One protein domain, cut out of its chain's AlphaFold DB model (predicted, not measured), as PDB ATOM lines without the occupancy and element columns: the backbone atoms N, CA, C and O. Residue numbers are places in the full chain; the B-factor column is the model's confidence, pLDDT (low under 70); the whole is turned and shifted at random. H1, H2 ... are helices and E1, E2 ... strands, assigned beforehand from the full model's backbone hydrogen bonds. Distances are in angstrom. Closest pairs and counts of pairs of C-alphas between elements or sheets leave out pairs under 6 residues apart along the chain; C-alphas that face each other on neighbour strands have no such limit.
ATOM      1  N   ARG A 115      35.763  -1.144 115.517       83.62
ATOM      2  CA  ARG A 115      34.340  -0.772 115.575       83.62
ATOM      3  C   ARG A 115      34.036   0.221 116.691       83.62
ATOM      4  O   ARG A 115      34.649   0.175 117.748       83.62
ATOM      5  N   ASP A 116      33.060   1.085 116.452       89.12
ATOM      6  CA  ASP A 116      32.451   1.963 117.454       89.12
ATOM      7  C   ASP A 116      30.927   1.908 117.267       89.12
ATOM      8  O   ASP A 116      30.392   2.523 116.347       89.12
ATOM      9  N   ASP A 117      30.239   1.120 118.097       87.06
ATOM     10  CA  ASP A 117      28.791   0.889 118.052       87.06
ATOM     11  C   ASP A 117      28.157   0.981 119.449       87.06
ATOM     12  O   ASP A 117      28.843   1.123 120.454       87.06
ATOM     13  N   GLN A 118      26.831   0.892 119.558       85.56
ATOM     14  CA  GLN A 118      26.128   1.063 120.838       85.56
ATOM     15  C   GLN A 118      26.635   0.156 121.981       85.56
ATOM     16  O   GLN A 118      26.542   0.541 123.149       85.56
ATOM     17  N   HIS A 119      27.173  -1.025 121.678       88.81
ATOM     18  CA  HIS A 119      27.585  -2.018 122.668       88.81
ATOM     19  C   HIS A 119      29.092  -2.032 122.903       88.81
ATOM     20  O   HIS A 119      29.522  -2.251 124.037       88.81
ATOM     21  N   PHE A 120      29.886  -1.778 121.863       90.94
ATOM     22  CA  PHE A 120      31.336  -1.869 121.918       90.94
ATOM     23  C   PHE A 120      32.027  -0.684 121.249       90.94
ATOM     24  O   PHE A 120      31.667  -0.256 120.156       90.94
ATOM     25  N   GLY A 121      33.087  -0.200 121.890       93.88
ATOM     26  CA  GLY A 121      34.087   0.659 121.260       93.88
ATOM     27  C   GLY A 121      35.430  -0.051 121.256       93.88
ATOM     28  O   GLY A 121      35.875  -0.484 122.311       93.88
ATOM     29  N   VAL A 122      36.060  -0.208 120.099       95.38
ATOM     30  CA  VAL A 122      37.346  -0.893 119.949       95.38
ATOM     31  C   VAL A 122      38.249  -0.026 119.096       95.38
ATOM     32  O   VAL A 122      37.884   0.338 117.980       95.38
ATOM     33  N   TRP A 123      39.434   0.288 119.599       95.50
ATOM     34  CA  TRP A 123      40.422   1.105 118.903       95.50
ATOM     35  C   TRP A 123      41.814   0.528 119.095       95.50
ATOM     36  O   TRP A 123      42.094  -0.167 120.068       95.50
ATOM     37  N   ARG A 124      42.704   0.831 118.157       92.94
ATOM     38  CA  ARG A 124      44.105   0.428 118.221       92.94
ATOM     39  C   ARG A 124      44.991   1.499 117.617       92.94
ATOM     40  O   ARG A 124      44.576   2.199 116.693       92.94
ATOM     41  N   GLY A 125      46.217   1.561 118.106       90.25
ATOM     42  CA  GLY A 125      47.294   2.351 117.540       90.25
ATOM     43  C   GLY A 125      48.599   1.568 117.562       90.25
ATOM     44  O   GLY A 125      48.617   0.348 117.736       90.25
ATOM     45  N   ASN A 126      49.712   2.265 117.354       89.75
ATOM     46  CA  ASN A 126      51.017   1.624 117.366       89.75
ATOM     47  C   ASN A 126      51.398   1.213 118.799       89.75
ATOM     48  O   ASN A 126      51.701   2.069 119.627       89.75
ATOM     49  N   GLY A 127      51.367  -0.090 119.084       90.75
ATOM     50  CA  GLY A 127      51.729  -0.638 120.395       90.75
ATOM     51  C   GLY A 127      50.684  -0.428 121.494       90.75
ATOM     52  O   GLY A 127      51.032  -0.519 122.668       90.75
ATOM     53  N   TRP A 128      49.426  -0.134 121.150       94.88
ATOM     54  CA  TRP A 128      48.333  -0.091 122.122       94.88
ATOM     55  C   TRP A 128      46.983  -0.456 121.501       94.88
ATOM     56  O   TRP A 128      46.758  -0.268 120.302       94.88
ATOM     57  N   GLN A 129      46.072  -0.962 122.330       95.00
ATOM     58  CA  GLN A 129      44.707  -1.329 121.961       95.00
ATOM     59  C   GLN A 129      43.749  -1.039 123.119       95.00
ATOM     60  O   GLN A 129      44.120  -1.148 124.287       95.00
ATOM     61  N   VAL A 130      42.511  -0.681 122.794       96.31
ATOM     62  CA  VAL A 130      41.449  -0.405 123.761       96.31
ATOM     63  C   VAL A 130      40.166  -1.078 123.312       96.31
ATOM     64  O   VAL A 130      39.786  -0.981 122.149       96.31
ATOM     65  N   GLU A 131      39.464  -1.688 124.256       96.19
ATOM     66  CA  GLU A 131      38.069  -2.086 124.117       96.19
ATOM     67  C   GLU A 131      37.239  -1.542 125.277       96.19
ATOM     68  O   GLU A 131      37.663  -1.562 126.428       96.19
ATOM     69  N   ILE A 132      36.025  -1.102 124.969       95.25
ATOM     70  CA  ILE A 132      34.998  -0.694 125.918       95.25
ATOM     71  C   ILE A 132      33.771  -1.568 125.661       95.25
ATOM     72  O   ILE A 132      33.130  -1.429 124.623       95.25
ATOM     73  N   ASP A 133      33.423  -2.432 126.611       93.00
ATOM     74  CA  ASP A 133      32.102  -3.054 126.728       93.00
ATOM     75  C   ASP A 133      31.177  -2.039 127.416       93.00
ATOM     76  O   ASP A 133      31.221  -1.850 128.636       93.00
ATOM     77  N   ARG A 134      30.355  -1.345 126.622       90.88
ATOM     78  CA  ARG A 134      29.482  -0.252 127.084       90.88
ATOM     79  C   ARG A 134      28.312  -0.751 127.923       90.88
ATOM     80  O   ARG A 134      27.807  -0.012 128.769       90.88
ATOM     81  N   ALA A 135      27.881  -1.996 127.727       89.06
ATOM     82  CA  ALA A 135      26.787  -2.575 128.499       89.06
ATOM     83  C   ALA A 135      27.224  -2.848 129.944       89.06
ATOM     84  O   ALA A 135      26.506  -2.515 130.894       89.06
ATOM     85  N   ARG A 136      28.425  -3.414 130.105       89.44
ATOM     86  CA  ARG A 136      29.026  -3.686 131.416       89.44
ATOM     87  C   ARG A 136      29.788  -2.499 131.988       89.44
ATOM     88  O   ARG A 136      30.047  -2.493 133.183       89.44
ATOM     89  N   GLN A 137      30.108  -1.501 131.162       93.00
ATOM     90  CA  GLN A 137      31.015  -0.403 131.505       93.00
ATOM     91  C   GLN A 137      32.380  -0.939 131.971       93.00
ATOM     92  O   GLN A 137      32.966  -0.488 132.964       93.00
ATOM     93  N   ARG A 138      32.859  -1.936 131.218       93.75
ATOM     94  CA  ARG A 138      34.144  -2.604 131.390       93.75
ATOM     95  C   ARG A 138      35.063  -2.214 130.254       93.75
ATOM     96  O   ARG A 138      34.663  -2.186 129.096       93.75
ATOM     97  N   TYR A 139      36.305  -1.967 130.598       95.38
ATOM     98  CA  TYR A 139      37.275  -1.395 129.700       95.38
ATOM     99  C   TYR A 139      38.537  -2.236 129.769       95.38
ATOM    100  O   TYR A 139      39.009  -2.569 130.856       95.38
ATOM    101  N   THR A 140      39.066  -2.576 128.609       96.19
ATOM    102  CA  THR A 140      40.295  -3.339 128.450       96.19
ATOM    103  C   THR A 140      41.289  -2.458 127.723       96.19
ATOM    104  O   THR A 140      40.985  -1.961 126.641       96.19
ATOM    105  N   VAL A 141      42.470  -2.267 128.299       96.75
ATOM    106  CA  VAL A 141      43.563  -1.509 127.692       96.75
ATOM    107  C   VAL A 141      44.783  -2.414 127.623       96.75
ATOM    108  O   VAL A 141      45.215  -2.958 128.637       96.75
ATOM    109  N   ALA A 142      45.329  -2.581 126.424       96.31
ATOM    110  CA  ALA A 142      46.564  -3.308 126.175       96.31
ATOM    111  C   ALA A 142      47.633  -2.333 125.675       96.31
ATOM    112  O   ALA A 142      47.374  -1.562 124.754       96.31
ATOM    113  N   VAL A 143      48.826  -2.355 126.271       96.44
ATOM    114  CA  VAL A 143      49.952  -1.478 125.910       96.44
ATOM    115  C   VAL A 143      51.243  -2.283 125.836       96.44
ATOM    116  O   VAL A 143      51.536  -3.085 126.721       96.44
ATOM    117  N   GLY A 144      52.038  -2.044 124.798       92.56
ATOM    118  CA  GLY A 144      53.303  -2.717 124.532       92.56
ATOM    119  C   GLY A 144      53.248  -3.639 123.316       92.56
ATOM    120  O   GLY A 144      52.261  -3.697 122.583       92.56
ATOM    121  N   LEU A 145      54.352  -4.349 123.092       86.69
ATOM    122  CA  LEU A 145      54.493  -5.351 122.037       86.69
ATOM    123  C   LEU A 145      54.718  -6.726 122.665       86.69
ATOM    124  O   LEU A 145      55.323  -6.843 123.732       86.69
ATOM    125  N   ALA A 146      54.249  -7.772 121.991       79.00
ATOM    126  CA  ALA A 146      54.473  -9.142 122.429       79.00
ATOM    127  C   ALA A 146      55.931  -9.590 122.159       79.00
ATOM    128  O   ALA A 146      56.458  -9.288 121.086       79.00
ATOM    129  N   PRO A 147      56.565 -10.361 123.067       71.94
ATOM    130  CA  PRO A 147      56.154 -10.617 124.450       71.94
ATOM    131  C   PRO A 147      56.484  -9.404 125.339       71.94
ATOM    132  O   PRO A 147      57.617  -8.929 125.348       71.94
ATOM    133  N   GLY A 148      55.515  -8.906 126.109       82.56
ATOM    134  CA  GLY A 148      55.719  -7.703 126.933       82.56
ATOM    135  C   GLY A 148      54.492  -6.814 127.097       82.56
ATOM    136  O   GLY A 148      54.524  -5.886 127.903       82.56
ATOM    137  N   THR A 149      53.405  -7.110 126.384       92.31
ATOM    138  CA  THR A 149      52.144  -6.388 126.524       92.31
ATOM    139  C   THR A 149      51.653  -6.417 127.971       92.31
ATOM    140  O   THR A 149      51.560  -7.472 128.605       92.31
ATOM    141  N   VAL A 150      51.322  -5.245 128.496       94.31
ATOM    142  CA  VAL A 150      50.567  -5.072 129.731       94.31
ATOM    143  C   VAL A 150      49.104  -4.958 129.344       94.31
ATOM    144  O   VAL A 150      48.760  -4.149 128.490       94.31
ATOM    145  N   VAL A 151      48.255  -5.779 129.957       95.69
ATOM    146  CA  VAL A 151      46.806  -5.702 129.776       95.69
ATOM    147  C   VAL A 151      46.180  -5.386 131.118       95.69
ATOM    148  O   VAL A 151      46.402  -6.106 132.096       95.69
ATOM    149  N   GLU A 152      45.400  -4.316 131.144       95.06
ATOM    150  CA  GLU A 152      44.573  -3.928 132.273       95.06
ATOM    151  C   GLU A 152      43.105  -4.003 131.887       95.06
ATOM    152  O   GLU A 152      42.695  -3.541 130.822       95.06
ATOM    153  N   VAL A 153      42.309  -4.584 132.779       94.94
ATOM    154  CA  VAL A 153      40.857  -4.619 132.658       94.94
ATOM    155  C   VAL A 153      40.286  -3.950 133.886       94.94
ATOM    156  O   VAL A 153      40.599  -4.336 135.011       94.94
ATOM    157  N   PHE A 154      39.439  -2.956 133.670       92.56
ATOM    158  CA  PHE A 154      38.805  -2.223 134.747       92.56
ATOM    159  C   PHE A 154      37.296  -2.138 134.530       92.56
ATOM    160  O   PHE A 154      36.799  -1.958 133.417       92.56
ATOM    161  N   ASP A 155      36.559  -2.288 135.624       92.62
ATOM    162  CA  ASP A 155      35.109  -2.168 135.663       92.62
ATOM    163  C   ASP A 155      34.763  -0.850 136.355       92.62
ATOM    164  O   ASP A 155      34.949  -0.682 137.563       92.62
ATOM    165  N   SER A 156      34.322   0.126 135.567       90.75
ATOM    166  CA  SER A 156      34.059   1.467 136.089       90.75
ATOM    167  C   SER A 156      32.846   1.502 137.024       90.75
ATOM    168  O   SER A 156      32.815   2.353 137.914       90.75
ATOM    169  N   ARG A 157      31.885   0.571 136.889       89.00
ATOM    170  CA  ARG A 157      30.738   0.453 137.804       89.00
ATOM    171  C   ARG A 157      31.166  -0.088 139.156       89.00
ATOM    172  O   ARG A 157      30.706   0.425 140.169       89.00
ATOM    173  N   ALA A 158      32.072  -1.065 139.176       86.25
ATOM    174  CA  ALA A 158      32.581  -1.642 140.423       86.25
ATOM    175  C   ALA A 158      33.331  -0.621 141.302       86.25
ATOM    176  O   ALA A 158      33.397  -0.785 142.516       86.25
ATOM    177  N   ALA A 159      33.878   0.438 140.701       80.31
ATOM    178  CA  ALA A 159      34.550   1.527 141.411       80.31
ATOM    179  C   ALA A 159      33.595   2.629 141.926       80.31
ATOM    180  O   ALA A 159      34.050   3.569 142.578       80.31
ATOM    181  N   GLY A 160      32.304   2.558 141.587       78.00
ATOM    182  CA  GLY A 160      31.289   3.556 141.921       78.00
ATOM    183  C   GLY A 160      30.364   3.139 143.060       78.00
ATOM    184  O   GLY A 160      30.399   2.010 143.542       78.00
ATOM    185  N   GLY A 161      29.510   4.073 143.477       76.06
ATOM    186  CA  GLY A 161      28.391   3.785 144.372       76.06
ATOM    187  C   GLY A 161      27.167   3.281 143.605       76.06
ATOM    188  O   GLY A 161      26.987   3.581 142.421       76.06
ATOM    189  N   GLU A 162      26.297   2.544 144.289       79.88
ATOM    190  CA  GLU A 162      25.000   2.151 143.739       79.88
ATOM    191  C   GLU A 162      24.175   3.394 143.352       79.88
ATOM    192  O   GLU A 162      24.154   4.394 144.073       79.88
ATOM    193  N   GLY A 163      23.520   3.356 142.188       82.06
ATOM    194  CA  GLY A 163      22.702   4.469 141.684       82.06
ATOM    195  C   GLY A 163      23.485   5.631 141.063       82.06
ATOM    196  O   GLY A 163      22.903   6.676 140.766       82.06
ATOM    197  N   GLU A 164      24.795   5.485 140.846       89.31
ATOM    198  CA  GLU A 164      25.584   6.508 140.166       89.31
ATOM    199  C   GLU A 164      25.104   6.746 138.721       89.31
ATOM    200  O   GLU A 164      24.751   5.822 137.986       89.31
ATOM    201  N   HIS A 165      25.101   8.015 138.304       91.44
ATOM    202  CA  HIS A 165      24.634   8.403 136.976       91.44
ATOM    203  C   HIS A 165      25.516   7.783 135.870       91.44
ATOM    204  O   HIS A 165      26.745   7.901 135.957       91.44
ATOM    205  N   PRO A 166      24.937   7.212 134.789       91.38
ATOM    206  CA  PRO A 166      25.694   6.534 133.733       91.38
ATOM    207  C   PRO A 166      26.822   7.370 133.117       91.38
ATOM    208  O   PRO A 166      27.913   6.853 132.908       91.38
ATOM    209  N   ALA A 167      26.598   8.670 132.896       92.25
ATOM    210  CA  ALA A 167      27.632   9.563 132.362       92.25
ATOM    211  C   ALA A 167      28.881   9.643 133.263       92.25
ATOM    212  O   ALA A 167      30.003   9.680 132.765       92.25
ATOM    213  N   THR A 168      28.708   9.633 134.590       93.19
ATOM    214  CA  THR A 168      29.831   9.667 135.541       93.19
ATOM    215  C   THR A 168      30.613   8.358 135.519       93.19
ATOM    216  O   THR A 168      31.844   8.375 135.539       93.19
ATOM    217  N   VAL A 169      29.899   7.231 135.445       93.94
ATOM    218  CA  VAL A 169      30.488   5.893 135.307       93.94
ATOM    219  C   VAL A 169      31.317   5.819 134.024       93.94
ATOM    220  O   VAL A 169      32.491   5.454 134.071       93.94
ATOM    221  N   GLU A 170      30.743   6.250 132.902       93.88
ATOM    222  CA  GLU A 170      31.430   6.213 131.615       93.88
ATOM    223  C   GLU A 170      32.676   7.113 131.607       93.88
ATOM    224  O   GLU A 170      33.753   6.701 131.166       93.88
ATOM    225  N   ALA A 171      32.570   8.331 132.147       93.56
ATOM    226  CA  ALA A 171      33.701   9.249 132.224       93.56
ATOM    227  C   ALA A 171      34.832   8.724 133.112       93.56
ATOM    228  O   ALA A 171      35.995   8.868 132.740       93.56
ATOM    229  N   ARG A 172      34.523   8.061 134.240       94.25
ATOM    230  CA  ARG A 172      35.536   7.379 135.066       94.25
ATOM    231  C   ARG A 172      36.367   6.424 134.222       94.25
ATOM    232  O   ARG A 172      37.589   6.393 134.361       94.25
ATOM    233  N   GLY A 173      35.720   5.666 133.342       95.25
ATOM    234  CA  GLY A 173      36.455   4.751 132.494       95.25
ATOM    235  C   GLY A 173      37.298   5.436 131.427       95.25
ATOM    236  O   GLY A 173      38.455   5.072 131.236       95.25
ATOM    237  N   TRP A 174      36.797   6.504 130.812       96.06
ATOM    238  CA  TRP A 174      37.620   7.323 129.920       96.06
ATOM    239  C   TRP A 174      38.845   7.929 130.617       96.06
ATOM    240  O   TRP A 174      39.928   7.938 130.033       96.06
ATOM    241  N   PHE A 175      38.721   8.367 131.874       93.88
ATOM    242  CA  PHE A 175      39.871   8.835 132.652       93.88
ATOM    243  C   PHE A 175      40.911   7.734 132.863       93.88
ATOM    244  O   PHE A 175      42.102   7.994 132.711       93.88
ATOM    245  N   LYS A 176      40.477   6.502 133.145       95.25
ATOM    246  CA  LYS A 176      41.404   5.377 133.290       95.25
ATOM    247  C   LYS A 176      42.065   4.997 131.960       95.25
ATOM    248  O   LYS A 176      43.246   4.677 131.962       95.25
ATOM    249  N   ILE A 177      41.369   5.103 130.821       96.94
ATOM    250  CA  ILE A 177      42.005   4.957 129.497       96.94
ATOM    251  C   ILE A 177      43.131   5.983 129.320       96.94
ATOM    252  O   ILE A 177      44.225   5.603 128.917       96.94
ATOM    253  N   MET A 178      42.890   7.259 129.639       96.00
ATOM    254  CA  MET A 178      43.926   8.296 129.524       96.00
ATOM    255  C   MET A 178      45.122   8.049 130.444       96.00
ATOM    256  O   MET A 178      46.246   8.326 130.057       96.00
ATOM    257  N   GLU A 179      44.888   7.536 131.653       95.44
ATOM    258  CA  GLU A 179      45.963   7.185 132.588       95.44
ATOM    259  C   GLU A 179      46.862   6.066 132.041       95.44
ATOM    260  O   GLU A 179      48.060   6.043 132.317       95.44
ATOM    261  N   LEU A 180      46.284   5.129 131.285       95.75
ATOM    262  CA  LEU A 180      46.968   3.922 130.825       95.75
ATOM    263  C   LEU A 180      47.607   4.054 129.442       95.75
ATOM    264  O   LEU A 180      48.602   3.381 129.170       95.75
ATOM    265  N   LEU A 181      47.036   4.859 128.547       96.00
ATOM    266  CA  LEU A 181      47.550   4.971 127.188       96.00
ATOM    267  C   LEU A 181      48.833   5.812 127.125       96.00
ATOM    268  O   LEU A 181      48.906   6.877 127.729       96.00
ATOM    269  N   PRO A 182      49.827   5.397 126.318       93.94
ATOM    270  CA  PRO A 182      51.082   6.132 126.160       93.94
ATOM    271  C   PRO A 182      50.980   7.296 125.154       93.94
ATOM    272  O   PRO A 182      52.005   7.775 124.675       93.94
ATOM    273  N   VAL A 183      49.765   7.699 124.766       93.44
ATOM    274  CA  VAL A 183      49.498   8.718 123.740       93.44
ATOM    275  C   VAL A 183      48.380   9.653 124.179       93.44
ATOM    276  O   VAL A 183      47.397   9.222 124.789       93.44
ATOM    277  N   GLU A 184      48.513  10.925 123.816       93.25
ATOM    278  CA  GLU A 184      47.543  11.962 124.157       93.25
ATOM    279  C   GLU A 184      46.244  11.818 123.343       93.25
ATOM    280  O   GLU A 184      46.270  11.303 122.218       93.25
ATOM    281  N   PRO A 185      45.098  12.323 123.846       93.69
ATOM    282  CA  PRO A 185      43.820  12.265 123.133       93.69
ATOM    283  C   PRO A 185      43.830  12.866 121.724       93.69
ATOM    284  O   PRO A 185      43.030  12.475 120.874       93.69
ATOM    285  N   THR A 186      44.736  13.808 121.461       93.56
ATOM    286  CA  THR A 186      44.934  14.439 120.149       93.56
ATOM    287  C   THR A 186      45.508  13.496 119.094       93.56
ATOM    288  O   THR A 186      45.309  13.742 117.908       93.56
ATOM    289  N   ASP A 187      46.177  12.422 119.516       94.06
ATOM    290  CA  ASP A 187      46.770  11.408 118.635       94.06
ATOM    291  C   ASP A 187      45.873  10.171 118.476       94.06
ATOM    292  O   ASP A 187      46.222   9.207 117.786       94.06
ATOM    293  N   TRP A 188      44.709  10.155 119.129       94.75
ATOM    294  CA  TRP A 188      43.780   9.038 119.036       94.75
ATOM    295  C   TRP A 188      43.082   8.995 117.669       94.75
ATOM    296  O   TRP A 188      42.866  10.032 117.034       94.75
ATOM    297  N   PRO A 189      42.635   7.807 117.214       95.06
ATOM    298  CA  PRO A 189      41.746   7.712 116.065       95.06
ATOM    299  C   PRO A 189      40.531   8.628 116.246       95.06
ATOM    300  O   PRO A 189      39.923   8.647 117.317       95.06
ATOM    301  N   GLY A 190      40.127   9.344 115.194       94.62
ATOM    302  CA  GLY A 190      39.065  10.352 115.295       94.62
ATOM    303  C   GLY A 190      37.754   9.828 115.900       94.62
ATOM    304  O   GLY A 190      37.108  10.536 116.665       94.62
ATOM    305  N   SER A 191      37.380   8.568 115.646       94.88
ATOM    306  CA  SER A 191      36.202   7.952 116.281       94.88
ATOM    307  C   SER A 191      36.349   7.789 117.796       94.88
ATOM    308  O   SER A 191      35.390   8.030 118.527       94.88
ATOM    309  N   MET A 192      37.547   7.457 118.282       96.31
ATOM    310  CA  MET A 192      37.853   7.392 119.713       96.31
ATOM    311  C   MET A 192      37.791   8.784 120.342       96.31
ATOM    312  O   MET A 192      37.146   8.961 121.371       96.31
ATOM    313  N   GLY A 193      38.389   9.784 119.684       95.81
ATOM    314  CA  GLY A 193      38.331  11.181 120.121       95.81
ATOM    315  C   GLY A 193      36.898  11.724 120.181       95.81
ATOM    316  O   GLY A 193      36.521  12.388 121.148       95.81
ATOM    317  N   HIS A 194      36.056  11.384 119.199       94.94
ATOM    318  CA  HIS A 194      34.631  11.719 119.226       94.94
ATOM    319  C   HIS A 194      33.896  11.025 120.376       94.94
ATOM    320  O   HIS A 194      33.107  11.671 121.061       94.94
TER     321      HIS A 194
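Overview. This is residues 115 to 194 of the 262 residues of an uncharacterized protein of Streptomyces sp. XY431 (UniProt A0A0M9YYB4). One flat-lying antiparallel sheet of four strands, E1 to E4, has a single long helix, H1, laid along its strands over one face, while the opposite face bears no named helix. A short helix, H2, sits by the edge strand E1 and only grazes the sheet. The printed part has 80 residues with four named strands and then two named helices, in the order E1 E2 E3 E4 H1 H2; the sheet's order is E1 - E2 - E3 - E4, and the class is mixed, helices and strands. The whole is compact, with a radius of gyration of the C-alphas of 12.6 A, and elongated in outline, spanning 39 by 25 by 20 A.

Along the chain. Begin at Arg 115; residues 115 to 116 form a short pairing, antiparallel, with residues 121 to 122 of E1, which is residues 120 to 125. Find C-alpha 120 at (31.336, -1.869, 121.918); from there E1 runs 17.1 A to C-alpha 125. Next come E2, residues 128 to 133, 17.1 A long, E3, residues 138 to 143, 16.8 A, and E4, residues 150 to 155, 16.8 A. Then find C-alpha 166 at (25.694, 6.534, 133.733), where H1, residues 166 to 180, sets out on its 21.6 A. H2, residues 190 to 194, ends at C-alpha 194, (34.631, 11.719, 119.226).

Arrangement. Start with the sheet, a meander, each strand the antiparallel neighbour of the one before. Look between E1 and E2, a hairpin at 176 degrees, for N 123 and O 130, 2.9 A apart and within hydrogen-bond range. In the hairpin E2 and E3, at 174 degrees, look for N 131 and O 140, 2.8 A. In the hairpin E3 and E4, at 167 degrees, N 141 and O 152 are 2.8 A apart. E1 and E4 are the edge strands and are apart. H1 is on the sheet at a height over the sheet of 9.1 A, making two layers, a helix on one face of a sheet. It lies over E3 and runs along the strands, at 12 degrees to E3 on the local plane; their closest C-alphas, of Tyr 139 and Gly 173, are 6.8 A apart. H2 only grazes the sheet with its residues 191 to 192; the closest C-alphas of E1 and H2, of Trp 123 and Met 192, are 6.8 A apart. H1 and H2 are apart. In H1 and H2 every O i to N i+4 pair is within hydrogen-bond range.

Size, cuts and confidence. Look to Pro 147 and Gly 163 for the two C-alphas farthest apart, at 40.5 A. The printed part has no cut, and no link is long. The mean pLDDT of the printed part is 91.7, and no printed residue is under 70.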